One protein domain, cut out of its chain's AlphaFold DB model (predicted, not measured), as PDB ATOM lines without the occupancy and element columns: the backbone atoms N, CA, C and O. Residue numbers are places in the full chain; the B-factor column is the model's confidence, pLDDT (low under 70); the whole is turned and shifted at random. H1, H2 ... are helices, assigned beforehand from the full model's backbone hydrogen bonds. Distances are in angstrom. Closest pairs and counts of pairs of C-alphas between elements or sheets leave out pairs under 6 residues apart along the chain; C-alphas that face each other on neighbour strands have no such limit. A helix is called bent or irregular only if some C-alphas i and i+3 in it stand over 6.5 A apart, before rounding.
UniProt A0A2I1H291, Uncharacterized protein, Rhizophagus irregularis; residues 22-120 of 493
ATOM      1  N   THR A  22     129.164  96.343 152.778       30.36
ATOM      2  CA  THR A  22     130.243  95.453 153.250       30.36
ATOM      3  C   THR A  22     130.112  94.015 152.731       30.36
ATOM      4  O   THR A  22     131.104  93.437 152.287       30.36
ATOM      5  N   GLY A  23     128.897  93.461 152.669       26.08
ATOM      6  CA  GLY A  23     128.658  92.097 152.178       26.08
ATOM      7  C   GLY A  23     129.038  91.862 150.707       26.08
ATOM      8  O   GLY A  23     129.503  90.777 150.362       26.08
ATOM      9  N   MET A  24     128.907  92.875 149.842       28.94
ATOM     10  CA  MET A  24     129.215  92.743 148.410       28.94
ATOM     11  C   MET A  24     130.727  92.812 148.121       28.94
ATOM     12  O   MET A  24     131.200  92.194 147.167       28.94
ATOM     13  N   TRP A  25     131.492  93.512 148.968       33.22
ATOM     14  CA  TRP A  25     132.949  93.670 148.844       33.22
ATOM     15  C   TRP A  25     133.731  92.462 149.381       33.22
ATOM     16  O   TRP A  25     134.719  92.051 148.771       33.22
ATOM     17  N   TYR A  26     133.259  91.831 150.466       30.64
ATOM     18  CA  TYR A  26     133.885  90.620 151.023       30.64
ATOM     19  C   TYR A  26     133.833  89.425 150.057       30.64
ATOM     20  O   TYR A  26     134.785  88.650 149.993       30.64
ATOM     21  N   GLY A  27     132.782  89.318 149.233       27.17
ATOM     22  CA  GLY A  27     132.684  88.302 148.177       27.17
ATOM     23  C   GLY A  27     133.685  88.473 147.022       27.17
ATOM     24  O   GLY A  27     133.829  87.566 146.208       27.17
ATOM     25  N   MET A  28     134.382  89.614 146.945       33.97
ATOM     26  CA  MET A  28     135.378  89.930 145.910       33.97
ATOM     27  C   MET A  28     136.833  89.850 146.407       33.97
ATOM     28  O   MET A  28     137.746  90.073 145.618       33.97
ATOM     29  N   GLY A  29     137.072  89.525 147.684       26.42
ATOM     30  CA  GLY A  29     138.424  89.328 148.229       26.42
ATOM     31  C   GLY A  29     139.269  90.602 148.392       26.42
ATOM     32  O   GLY A  29     140.488  90.505 148.518       26.42
ATOM     33  N   ILE A  30     138.654  91.791 148.402       33.44
ATOM     34  CA  ILE A  30     139.358  93.079 148.497       33.44
ATOM     35  C   ILE A  30     139.149  93.683 149.893       33.44
ATOM     36  O   ILE A  30     138.018  93.864 150.335       33.44
ATOM     37  N   SER A  31     140.245  94.022 150.577       31.73
ATOM     38  CA  SER A  31     140.232  94.834 151.802       31.73
ATOM     39  C   SER A  31     140.516  96.292 151.427       31.73
ATOM     40  O   SER A  31     141.616  96.603 150.968       31.73
ATOM     41  N   LEU A  32     139.512  97.161 151.571       33.78
ATOM     42  CA  LEU A  32     139.616  98.615 151.395       33.78
ATOM     43  C   LEU A  32     139.518  99.286 152.769       33.78
ATOM     44  O   LEU A  32     138.692  98.880 153.590       33.78
ATOM     45  N   SER A  33     140.341 100.304 153.029       36.44
ATOM     46  CA  SER A  33     140.183 101.154 154.213       36.44
ATOM     47  C   SER A  33     139.065 102.181 153.994       36.44
ATOM     48  O   SER A  33     138.723 102.509 152.860       36.44
ATOM     49  N   ALA A  34     138.507 102.738 155.072       29.77
ATOM     50  CA  ALA A  34     137.470 103.771 154.972       29.77
ATOM     51  C   ALA A  34     137.941 105.026 154.202       29.77
ATOM     52  O   ALA A  34     137.153 105.618 153.472       29.77
ATOM     53  N   ARG A  35     139.238 105.378 154.280       35.53
ATOM     54  CA  ARG A  35     139.844 106.475 153.497       35.53
ATOM     55  C   ARG A  35     139.930 106.166 151.996       35.53
ATOM     56  O   ARG A  35     139.843 107.079 151.179       35.53
ATOM     57  N   ASP A  36     140.079 104.890 151.629       39.97
ATOM     58  CA  ASP A  36     140.128 104.459 150.223       39.97
ATOM     59  C   ASP A  36     138.767 104.595 149.533       39.97
ATOM     60  O   ASP A  36     138.710 104.794 148.326       39.97
ATOM     61  N   ILE A  37     137.673 104.480 150.290       43.31
ATOM     62  CA  ILE A  37     136.307 104.571 149.761       43.31
ATOM     63  C   ILE A  37     135.939 106.033 149.468       43.31
ATOM     64  O   ILE A  37     135.311 106.297 148.448       43.31
ATOM     65  N   ASP A  38     136.384 106.966 150.313       42.19
ATOM     66  CA  ASP A  38     135.985 108.383 150.281       42.19
ATOM     67  C   ASP A  38     136.675 109.205 149.171       42.19
ATOM     68  O   ASP A  38     136.178 110.240 148.736       42.19
ATOM     69  N   THR A  39     137.819 108.728 148.664       53.06
ATOM     70  CA  THR A  39     138.589 109.384 147.581       53.06
ATOM     71  C   THR A  39     138.427 108.720 146.213       53.06
ATOM     72  O   THR A  39     138.852 109.285 145.207       53.06
ATOM     73  N   SER A  40     137.805 107.538 146.167       60.88
ATOM     74  CA  SER A  40     137.653 106.745 144.944       60.88
ATOM     75  C   SER A  40     136.384 107.096 144.165       60.88
ATOM     76  O   SER A  40     135.321 107.289 144.757       60.88
ATOM     77  N   LYS A  41     136.455 107.131 142.828       68.81
ATOM     78  CA  LYS A  41     135.280 107.326 141.957       68.81
ATOM     79  C   LYS A  41     134.803 105.991 141.383       68.81
ATOM     80  O   LYS A  41     135.372 105.502 140.400       68.81
ATOM     81  N   PRO A  42     133.762 105.361 141.958       71.69
ATOM     82  CA  PRO A  42     133.306 104.065 141.493       71.69
ATOM     83  C   PRO A  42     132.560 104.201 140.164       71.69
ATOM     84  O   PRO A  42     131.760 105.106 139.945       71.69
ATOM     85  N   PHE A  43     132.735 103.218 139.285       66.88
ATOM     86  CA  PHE A  43     132.103 103.226 137.960       66.88
ATOM     87  C   PHE A  43     130.569 103.222 137.981       66.88
ATOM     88  O   PHE A  43     129.950 103.499 136.956       66.88
ATOM     89  N   LYS A  44     129.948 102.881 139.118       66.56
ATOM     90  CA  LYS A  44     128.490 102.962 139.274       66.56
ATOM     91  C   LYS A  44     127.971 104.401 139.105       66.56
ATOM     92  O   LYS A  44     126.852 104.569 138.650       66.56
ATOM     93  N   ASP A  45     128.802 105.398 139.415       70.94
ATOM     94  CA  ASP A  45     128.440 106.818 139.346       70.94
ATOM     95  C   ASP A  45     128.853 107.445 137.996       70.94
ATOM     96  O   ASP A  45     128.582 108.613 137.734       70.94
ATOM     97  N   LEU A  46     129.521 106.669 137.129       78.00
ATOM     98  CA  LEU A  46     130.073 107.119 135.843       78.00
ATOM     99  C   LEU A  46     129.386 106.482 134.629       78.00
ATOM    100  O   LEU A  46     129.473 107.006 133.522       78.00
ATOM    101  N   LEU A  47     128.741 105.326 134.809       74.88
ATOM    102  CA  LEU A  47     128.047 104.604 133.746       74.88
ATOM    103  C   LEU A  47     126.525 104.742 133.887       74.88
ATOM    104  O   LEU A  47     126.012 104.671 135.002       74.88
ATOM    105  N   PRO A  48     125.777 104.797 132.771       78.12
ATOM    106  CA  PRO A  48     124.328 104.632 132.803       78.12
ATOM    107  C   PRO A  48     123.934 103.290 133.434       78.12
ATOM    108  O   PRO A  48     124.571 102.269 133.159       78.12
ATOM    109  N   GLU A  49     122.836 103.251 134.193       72.81
ATOM    110  CA  GLU A  49     122.382 102.065 134.944       72.81
ATOM    111  C   GLU A  49     122.299 100.790 134.084       72.81
ATOM    112  O   GLU A  49     122.775  99.714 134.461       72.81
ATOM    113  N   ARG A  50     121.804 100.937 132.850       73.38
ATOM    114  CA  ARG A  50     121.727  99.857 131.858       73.38
ATOM    115  C   ARG A  50     123.094  99.257 131.514       73.38
ATOM    116  O   ARG A  50     123.199  98.055 131.269       73.38
ATOM    117  N   GLU A  51     124.133 100.081 131.465       77.81
ATOM    118  CA  GLU A  51     125.495  99.668 131.129       77.81
ATOM    119  C   GLU A  51     126.280  99.205 132.365       77.81
ATOM    120  O   GLU A  51     127.176  98.373 132.220       77.81
ATOM    121  N   ILE A  52     125.911  99.617 133.586       70.19
ATOM    122  CA  ILE A  52     126.500  99.089 134.833       70.19
ATOM    123  C   ILE A  52     126.334  97.569 134.895       70.19
ATOM    124  O   ILE A  52     127.327  96.856 135.082       70.19
ATOM    125  N   LEU A  53     125.103  97.081 134.700       68.94
ATOM    126  CA  LEU A  53     124.774  95.653 134.771       68.94
ATOM    127  C   LEU A  53     125.404  94.867 133.615       68.94
ATOM    128  O   LEU A  53     126.019  93.824 133.836       68.94
ATOM    129  N   ARG A  54     125.322  95.397 132.388       73.38
ATOM    130  CA  ARG A  54     125.889  94.758 131.186       73.38
ATOM    131  C   ARG A  54     127.409  94.652 131.231       73.38
ATOM    132  O   ARG A  54     127.974  93.643 130.816       73.38
ATOM    133  N   SER A  55     128.083  95.681 131.738       76.38
ATOM    134  CA  SER A  55     129.544  95.724 131.811       76.38
ATOM    135  C   SER A  55     130.116  94.984 133.020       76.38
ATOM    136  O   SER A  55     131.317  94.724 133.036       76.38
ATOM    137  N   ALA A  56     129.299  94.620 134.018       67.44
ATOM    138  CA  ALA A  56     129.765  94.097 135.303       67.44
ATOM    139  C   ALA A  56     130.674  92.867 135.160       67.44
ATOM    140  O   ALA A  56     131.763  92.845 135.732       67.44
ATOM    141  N   ALA A  57     130.274  91.870 134.364       67.88
ATOM    142  CA  ALA A  57     131.089  90.675 134.135       67.88
ATOM    143  C   ALA A  57     132.422  91.016 133.445       67.88
ATOM    144  O   ALA A  57     133.479  90.559 133.876       67.88
ATOM    145  N   SER A  58     132.391  91.886 132.427       79.62
ATOM    146  CA  SER A  58     133.604  92.337 131.735       79.62
ATOM    147  C   SER A  58     134.539  93.128 132.650       79.62
ATOM    148  O   SER A  58     135.751  92.975 132.531       79.62
ATOM    149  N   ARG A  59     134.003  94.009 133.501       77.00
ATOM    150  CA  ARG A  59     134.789  94.833 134.429       77.00
ATOM    151  C   ARG A  59     135.419  93.975 135.525       77.00
ATOM    152  O   ARG A  59     136.620  94.080 135.742       77.00
ATOM    153  N   ARG A  60     134.659  93.034 136.106       70.12
ATOM    154  CA  ARG A  60     135.170  92.060 137.089       70.12
ATOM    155  C   ARG A  60     136.293  91.197 136.527       70.12
ATOM    156  O   ARG A  60     137.335  91.088 137.155       70.12
ATOM    157  N   ALA A  61     136.117  90.649 135.322       71.44
ATOM    158  CA  ALA A  61     137.149  89.846 134.662       71.44
ATOM    159  C   ALA A  61     138.452  90.625 134.391       71.44
ATOM    160  O   ALA A  61     139.477  90.017 134.106       71.44
ATOM    161  N   LYS A  62     138.410  91.961 134.453       74.94
ATOM    162  CA  LYS A  62     139.551  92.858 134.235       74.94
ATOM    163  C   LYS A  62     140.015  93.566 135.512       74.94
ATOM    164  O   LYS A  62     140.872  94.434 135.427       74.94
ATOM    165  N   GLY A  63     139.435  93.235 136.670       70.50
ATOM    166  CA  GLY A  63     139.780  93.849 137.955       70.50
ATOM    167  C   GLY A  63     139.388  95.327 138.095       70.50
ATOM    168  O   GLY A  63     139.971  96.022 138.922       70.50
ATOM    169  N   ILE A  64     138.426  95.817 137.304       74.12
ATOM    170  CA  ILE A  64     138.056  97.241 137.246       74.12
ATOM    171  C   ILE A  64     136.808  97.506 138.089       74.12
ATOM    172  O   ILE A  64     135.736  96.950 137.839       74.12
ATOM    173  N   LEU A  65     136.944  98.406 139.052       68.25
ATOM    174  CA  LEU A  65     135.913  98.825 139.998       68.25
ATOM    175  C   LEU A  65     135.831 100.351 140.100       68.25
ATOM    176  O   LEU A  65     134.721 100.895 140.130       68.25
ATOM    177  N   PHE A  66     136.981 101.025 140.075       78.19
ATOM    178  CA  PHE A  66     137.113 102.468 140.263       78.19
ATOM    179  C   PHE A  66     137.900 103.130 139.134       78.19
ATOM    180  O   PHE A  66     138.721 102.483 138.476       78.19
ATOM    181  N   LEU A  67     137.616 104.411 138.895       80.25
ATOM    182  CA  LEU A  67     138.169 105.187 137.788       80.25
ATOM    183  C   LEU A  67     139.700 105.221 137.797       80.25
ATOM    184  O   LEU A  67     140.312 105.031 136.751       80.25
ATOM    185  N   GLU A  68     140.301 105.382 138.974       80.31
ATOM    186  CA  GLU A  68     141.744 105.484 139.234       80.31
ATOM    187  C   GLU A  68     142.529 104.344 138.563       80.31
ATOM    188  O   GLU A  68     143.661 104.520 138.121       80.31
ATOM    189  N   GLN A  69     141.911 103.162 138.451       80.31
ATOM    190  CA  GLN A  69     142.538 101.954 137.911       80.31
ATOM    191  C   GLN A  69     142.749 101.995 136.392       80.31
ATOM    192  O   GLN A  69     143.498 101.174 135.859       80.31
ATOM    193  N   ILE A  70     142.074 102.904 135.682       86.88
ATOM    194  CA  ILE A  70     142.204 103.068 134.227       86.88
ATOM    195  C   ILE A  70     142.883 104.389 133.830       86.88
ATOM    196  O   ILE A  70     142.926 104.723 132.643       86.88
ATOM    197  N   LEU A  71     143.432 105.128 134.798       89.31
ATOM    198  CA  LEU A  71     144.144 106.388 134.576       89.31
ATOM    199  C   LEU A  71     145.658 106.194 134.481       89.31
ATOM    200  O   LEU A  71     146.219 105.235 135.009       89.31
ATOM    201  N   GLU A  72     146.330 107.119 133.798       89.69
ATOM    202  CA  GLU A  72     147.785 107.241 133.857       89.69
ATOM    203  C   GLU A  72     148.238 107.630 135.277       89.69
ATOM    204  O   GLU A  72     147.445 107.988 136.152       89.69
ATOM    205  N   VAL A  73     149.543 107.535 135.534       84.50
ATOM    206  CA  VAL A  73     150.117 107.780 136.868       84.50
ATOM    207  C   VAL A  73     149.882 109.204 137.380       84.50
ATOM    208  O   VAL A  73     149.816 109.411 138.591       84.50
ATOM    209  N   ASP A  74     149.718 110.169 136.477       83.38
ATOM    210  CA  ASP A  74     149.370 111.548 136.819       83.38
ATOM    211  C   ASP A  74     147.948 111.699 137.390       83.38
ATOM    212  O   ASP A  74     147.660 112.711 138.019       83.38
ATOM    213  N   GLN A  75     147.081 110.692 137.216       85.38
ATOM    214  CA  GLN A  75     145.653 110.722 137.562       85.38
ATOM    215  C   GLN A  75     144.869 111.848 136.860       85.38
ATOM    216  O   GLN A  75     143.752 112.186 137.254       85.38
ATOM    217  N   GLU A  76     145.425 112.406 135.784       88.75
ATOM    218  CA  GLU A  76     144.823 113.470 134.975       88.75
ATOM    219  C   GLU A  76     144.394 112.974 133.597       88.75
ATOM    220  O   GLU A  76     143.627 113.652 132.909       88.75
ATOM    221  N   ARG A  77     144.915 111.825 133.155       91.50
ATOM    222  CA  ARG A  77     144.695 111.300 131.806       91.50
ATOM    223  C   ARG A  77     144.192 109.868 131.830       91.50
ATOM    224  O   ARG A  77     144.672 109.026 132.579       91.50
ATOM    225  N   LEU A  78     143.258 109.571 130.936       92.69
ATOM    226  CA  LEU A  78     142.789 108.218 130.673       92.69
ATOM    227  C   LEU A  78     143.860 107.414 129.920       92.69
ATOM    228  O   LEU A  78     144.407 107.880 128.912       92.69
ATOM    229  N   MET A  79     144.147 106.186 130.355       91.12
ATOM    230  CA  MET A  79     145.026 105.292 129.598       91.12
ATOM    231  C   MET A  79     144.395 104.893 128.264       91.12
ATOM    232  O   MET A  79     143.188 104.705 128.157       91.12
ATOM    233  N   LYS A  80     145.224 104.657 127.242       92.31
ATOM    234  CA  LYS A  80     144.745 103.960 126.041       92.31
ATOM    235  C   LYS A  80     144.361 102.526 126.401       92.31
ATOM    236  O   LYS A  80     145.088 101.873 127.148       92.31
ATOM    237  N   TRP A  81     143.283 102.010 125.810       91.56
ATOM    238  CA  TRP A  81     142.778 100.663 126.102       91.56
ATOM    239  C   TRP A  81     143.852  99.570 125.995       91.56
ATOM    240  O   TRP A  81     144.030  98.762 126.905       91.56
ATOM    241  N   GLU A  82     144.625  99.581 124.907       90.56
ATOM    242  CA  GLU A  82     145.703  98.609 124.697       90.56
ATOM    243  C   GLU A  82     146.801  98.711 125.762       90.56
ATOM    244  O   GLU A  82     147.343  97.690 126.183       90.56
ATOM    245  N   HIS A  83     147.113  99.929 126.219       90.88
ATOM    246  CA  HIS A  83     148.112 100.166 127.263       90.88
ATOM    247  C   HIS A  83     147.624  99.602 128.599       90.88
ATOM    248  O   HIS A  83     148.337  98.816 129.220       90.88
ATOM    249  N   PHE A  84     146.377  99.909 128.975       90.06
ATOM    250  CA  PHE A  84     145.738  99.369 130.177       90.06
ATOM    251  C   PHE A  84     145.763  97.834 130.189       90.06
ATOM    252  O   PHE A  84     146.157  97.222 131.184       90.06
ATOM    253  N   CYS A  85     145.378  97.197 129.079       88.44
ATOM    254  CA  CYS A  85     145.383  95.741 128.991       88.44
ATOM    255  C   CYS A  85     146.793  95.162 129.129       88.44
ATOM    256  O   CYS A  85     146.994  94.194 129.854       88.44
ATOM    257  N   VAL A  86     147.781  95.760 128.463       87.38
ATOM    258  CA  VAL A  86     149.171  95.300 128.524       87.38
ATOM    259  C   VAL A  86     149.765  95.419 129.926       87.38
ATOM    260  O   VAL A  86     150.477  94.493 130.342       87.38
ATOM    261  N   GLU A  87     149.468  96.518 130.619       82.81
ATOM    262  CA  GLU A  87     149.900  96.813 131.988       82.81
ATOM    263  C   GLU A  87     149.320  95.822 133.000       82.81
ATOM    264  O   GLU A  87     150.051  95.319 133.846       82.81
ATOM    265  N   ASN A  88     148.047  95.453 132.840       80.00
ATOM    266  CA  ASN A  88     147.357  94.498 133.712       80.00
ATOM    267  C   ASN A  88     147.499  93.032 133.262       80.00
ATOM    268  O   ASN A  88     146.821  92.154 133.783       80.00
ATOM    269  N   GLU A  89     148.348  92.756 132.266       83.62
ATOM    270  CA  GLU A  89     148.553  91.416 131.693       83.62
ATOM    271  C   GLU A  89     147.269  90.766 131.127       83.62
ATOM    272  O   GLU A  89     147.140  89.547 131.039       83.62
ATOM    273  N   ILE A  90     146.339  91.600 130.658       83.62
ATOM    274  CA  ILE A  90     145.066  91.221 130.042       83.62
ATOM    275  C   ILE A  90     145.228  91.164 128.515       83.62
ATOM    276  O   ILE A  90     145.868  92.013 127.891       83.62
ATOM    277  N   GLY A  91     144.605  90.175 127.874       80.00
ATOM    278  CA  GLY A  91     144.512  90.123 126.414       80.00
ATOM    279  C   GLY A  91     143.578  91.204 125.854       80.00
ATOM    280  O   GLY A  91     142.446  91.344 126.310       80.00
ATOM    281  N   PHE A  92     144.022  91.929 124.824       81.19
ATOM    282  CA  PHE A  92     143.234  92.968 124.135       81.19
ATOM    283  C   PHE A  92     142.850  92.590 122.696       81.19
ATOM    284  O   PHE A  92     142.460  93.447 121.909       81.19
ATOM    285  N   LYS A  93     142.946  91.302 122.328       75.94
ATOM    286  CA  LYS A  93     142.473  90.821 121.020       75.94
ATOM    287  C   LYS A  93     140.953  90.999 120.932       75.94
ATOM    288  O   LYS A  93     140.225  90.364 121.690       75.94
ATOM    289  N   GLY A  94     140.489  91.828 120.001       77.38
ATOM    290  CA  GLY A  94     139.066  92.074 119.757       77.38
ATOM    291  C   GLY A  94     138.710  93.560 119.755       77.38
ATOM    292  O   GLY A  94     139.586  94.421 119.741       77.38
ATOM    293  N   LYS A  95     137.407  93.858 119.743       84.12
ATOM    294  CA  LYS A  95     136.899  95.236 119.800       84.12
ATOM    295  C   LYS A  95     137.057  95.815 121.210       84.12
ATOM    296  O   LYS A  95     136.944  95.084 122.196       84.12
ATOM    297  N   ILE A  96     137.274  97.129 121.288       89.31
ATOM    298  CA  ILE A  96     137.273  97.870 122.553       89.31
ATOM    299  C   ILE A  96     135.905  97.669 123.229       89.31
ATOM    300  O   ILE A  96     134.874  97.694 122.549       89.31
ATOM    301  N   PRO A  97     135.847  97.403 124.547       90.50
ATOM    302  CA  PRO A  97     134.570  97.252 125.222       90.50
ATOM    303  C   PRO A  97     133.748  98.534 125.149       90.50
ATOM    304  O   PRO A  97     134.221  99.602 125.522       90.50
ATOM    305  N   LYS A  98     132.470  98.404 124.785       90.81
ATOM    306  CA  LYS A  98     131.536  99.533 124.678       90.81
ATOM    307  C   LYS A  98     131.491 100.415 125.935       90.81
ATOM    308  O   LYS A  98     131.394 101.630 125.834       90.81
ATOM    309  N   TRP A  99     131.574  99.817 127.126       89.44
ATOM    310  CA  TRP A  99     131.574 100.573 128.383       89.44
ATOM    311  C   TRP A  99     132.806 101.477 128.528       89.44
ATOM    312  O   TRP A  99     132.709 102.523 129.159       89.44
ATOM    313  N   PHE A 100     133.945 101.091 127.945       91.81
ATOM    314  CA  PHE A 100     135.162 101.895 127.962       91.81
ATOM    315  C   PHE A 100     135.010 103.109 127.044       91.81
ATOM    316  O   PHE A 100     135.294 104.220 127.468       91.81
ATOM    317  N   GLU A 101     134.454 102.919 125.842       92.12
ATOM    318  CA  GLU A 101     134.159 104.014 124.901       92.12
ATOM    319  C   GLU A 101     133.148 105.024 125.472       92.12
ATOM    320  O   GLU A 101     133.259 106.226 125.241       92.12
ATOM    321  N   ILE A 102     132.146 104.545 126.220       91.00
ATOM    322  CA  ILE A 102     131.174 105.410 126.909       91.00
ATOM    323  C   ILE A 102     131.875 106.250 127.974       91.00
ATOM    324  O   ILE A 102     131.646 107.453 128.052       91.00
ATOM    325  N   ILE A 103     132.727 105.616 128.780       90.06
ATOM    326  CA  ILE A 103     133.452 106.295 129.851       90.06
ATOM    327  C   ILE A 103     134.416 107.319 129.289       90.06
ATOM    328  O   ILE A 103     134.393 108.446 129.758       90.06
ATOM    329  N   GLU A 104     135.192 106.959 128.268       92.38
ATOM    330  CA  GLU A 104     136.100 107.872 127.575       92.38
ATOM    331  C   GLU A 104     135.372 109.160 127.171       92.38
ATOM    332  O   GLU A 104     135.756 110.237 127.612       92.38
ATOM    333  N   LYS A 105     134.236 109.051 126.473       91.25
ATOM    334  CA  LYS A 105     133.428 110.217 126.070       91.25
ATOM    335  C   LYS A 105     132.858 111.018 127.246       91.25
ATOM    336  O   LYS A 105     132.741 112.242 127.165       91.25
ATOM    337  N   GLU A 106     132.462 110.345 128.324       90.56
ATOM    338  CA  GLU A 106     131.881 111.014 129.489       90.56
ATOM    339  C   GLU A 106     132.937 111.798 130.274       90.56
ATOM    340  O   GLU A 106     132.685 112.939 130.677       90.56
ATOM    341  N   ILE A 107     134.125 111.217 130.473       90.56
ATOM    342  CA  ILE A 107     135.103 111.740 131.430       90.56
ATOM    343  C   ILE A 107     136.192 112.616 130.821       90.56
ATOM    344  O   ILE A 107     136.758 113.412 131.570       90.56
ATOM    345  N   THR A 108     136.501 112.499 129.526       93.12
ATOM    346  CA  THR A 108     137.611 113.244 128.908       93.12
ATOM    347  C   THR A 108     137.155 114.518 128.197       93.12
ATOM    348  O   THR A 108     136.007 114.645 127.770       93.12
ATOM    349  N   GLU A 109     138.050 115.500 128.093       92.00
ATOM    350  CA  GLU A 109     137.876 116.668 127.223       92.00
ATOM    351  C   GLU A 109     137.811 116.222 125.743       92.00
ATOM    352  O   GLU A 109     138.422 115.223 125.351       92.00
ATOM    353  N   GLU A 110     137.062 116.949 124.910       87.88
ATOM    354  CA  GLU A 110     136.839 116.572 123.509       87.88
ATOM    355  C   GLU A 110     138.160 116.491 122.729       87.88
ATOM    356  O   GLU A 110     138.984 117.403 122.760       87.88
ATOM    357  N   GLY A 111     138.381 115.365 122.043       83.88
ATOM    358  CA  GLY A 111     139.598 115.127 121.265       83.88
ATOM    359  C   GLY A 111     140.860 114.859 122.093       83.88
ATOM    360  O   GLY A 111     141.932 114.689 121.511       83.88
ATOM    361  N   THR A 112     140.767 114.780 123.426       89.31
ATOM    362  CA  THR A 112     141.912 114.493 124.300       89.31
ATOM    363  C   THR A 112     141.626 113.332 125.257       89.31
ATOM    364  O   THR A 112     140.502 112.854 125.388       89.31
ATOM    365  N   ARG A 113     142.674 112.856 125.943       91.50
ATOM    366  CA  ARG A 113     142.556 111.881 127.046       91.50
ATOM    367  C   ARG A 113     142.547 112.547 128.418       91.50
ATOM    368  O   ARG A 113     142.499 111.846 129.425       91.50
ATOM    369  N   LYS A 114     142.646 113.876 128.472       92.88
ATOM    370  CA  LYS A 114     142.676 114.632 129.719       92.88
ATOM    371  C   LYS A 114     141.288 114.617 130.348       92.88
ATOM    372  O   LYS A 114     140.295 114.805 129.651       92.88
ATOM    373  N   LEU A 115     141.217 114.355 131.645       91.62
ATOM    374  CA  LEU A 115     139.965 114.304 132.386       91.62
ATOM    375  C   LEU A 115     139.353 115.700 132.532       91.62
ATOM    376  O   LEU A 115     140.056 116.671 132.806       91.62
ATOM    377  N   LYS A 116     138.022 115.779 132.433       92.19
ATOM    378  CA  LYS A 116     137.257 116.964 132.838       92.19
ATOM    379  C   LYS A 116     137.498 117.226 134.324       92.19
ATOM    380  O   LYS A 116     137.607 116.288 135.113       92.19
ATOM    381  N   GLU A 117     137.474 118.492 134.724       87.12
ATOM    382  CA  GLU A 117     137.798 118.921 136.091       87.12
ATOM    383  C   GLU A 117     136.983 118.187 137.174       87.12
ATOM    384  O   GLU A 117     137.543 117.741 138.176       87.12
ATOM    385  N   LYS A 118     135.687 117.930 136.922       84.81
ATOM    386  CA  LYS A 118     134.812 117.142 137.815       84.81
ATOM    387  C   LYS A 118     135.322 115.724 138.101       84.81
ATOM    388  O   LYS A 118     134.968 115.134 139.124       84.81
ATOM    389  N   TYR A 119     136.144 115.154 137.222       84.62
ATOM    390  CA  TYR A 119     136.649 113.785 137.321       84.62
ATOM    391  C   TYR A 119     138.065 113.674 137.874       84.62
ATOM    392  O   TYR A 119     138.431 112.573 138.273       84.62
ATOM    393  N   LEU A 120     138.783 114.782 138.067       82.56
ATOM    394  CA  LEU A 120     140.097 114.769 138.711       82.56
ATOM    395  C   LEU A 120     140.021 114.191 140.133       82.56
ATOM    396  O   LEU A 120     139.083 114.476 140.889       82.56
TER     397      LEU A 120
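What this domain is: This is residues 22 to 120 of the 493 residues of an uncharacterized protein of Rhizophagus irregularis (UniProt A0A2I1H291). Six short helices are set among loops, no two of them touching; H3 to H6 and the loops between them make one body, with the small H4 near its middle. H3 and H6 come near each other on one side of H4, H5 comes near H4 on another, and at one end of the body residues 22 to 27 and 29 to 36, which hold H1 and part of H2, stick out as a free arm. You are reading 99 printed residues with six named helices, H1 to H6 in order along the chain, and no named strand; the class is all helix, though only 44 of the 99 residues are in named elements. The whole is compact, with a radius of gyration of the C-alphas of 13.6 A and spans of 40 by 32 by 28 A.

How they stand to each other: Begin at residues 22 to 26, which are H1, and go on to residues 34 to 39, which are H2; each of these two is apart from every other helix. Next look at H3, residues 49 to 60, and H6, residues 98 to 107: they are close but not clearly touching, and their closest C-alphas, those of Ser 55 and Trp 99, are 6.3 A apart. Their lines stand at a steep tilt of 67 degrees, and they run opposite ways. Then find H4, residues 67 to 70, and H5, residues 81 to 87, also close but not clearly touching, with the closest C-alphas, of Ile 70 and Phe 84, 6.5 A apart. H5 and H6 are close but not clearly touching, about perpendicular at 80 degrees, with the closest C-alphas, of Trp 81 and Phe 100, 7.9 A apart. H3 is apart from H4 and H5, and H4 is apart from H6. In H1, H5 and H6 each O i to N i+4 pair is within hydrogen-bond range; in H3 it is 4 of 8, in H2 0 of 2, with 1 of 3 O i to N i+3 pairs within range, and H4 is too short for an i+4 pair.

Where its parts are: Find C-alpha 22 at (130.243, 95.453, 153.250), where H1 begins. H2 measures 9.3 A from first to last C-alpha. H3, the longest helix, starts at C-alpha 49, (122.382, 102.065, 134.944), and measures 16.4 A; it is irregular, with C-alphas 54 and 57 7.2 A apart. H4 has four residues, and H5 measures 10.0 A. H6 measures 14.4 A and ends at C-alpha 107, (135.103, 111.740, 131.430).

The domain as a whole: The two C-alphas farthest apart, of Gly 23 and Gly 111, are 40.1 A apart. Without the stretches that stand free, the body spans 30 by 26 by 23 A. The printed part has no cut, and each link between helices is short; after H6, residues 108 to 120 hold no named element. The mean pLDDT of the printed part is 73.7; look for values under 70 at residues 22 to 41, 43 to 44, 53, 56 to 57 and 65.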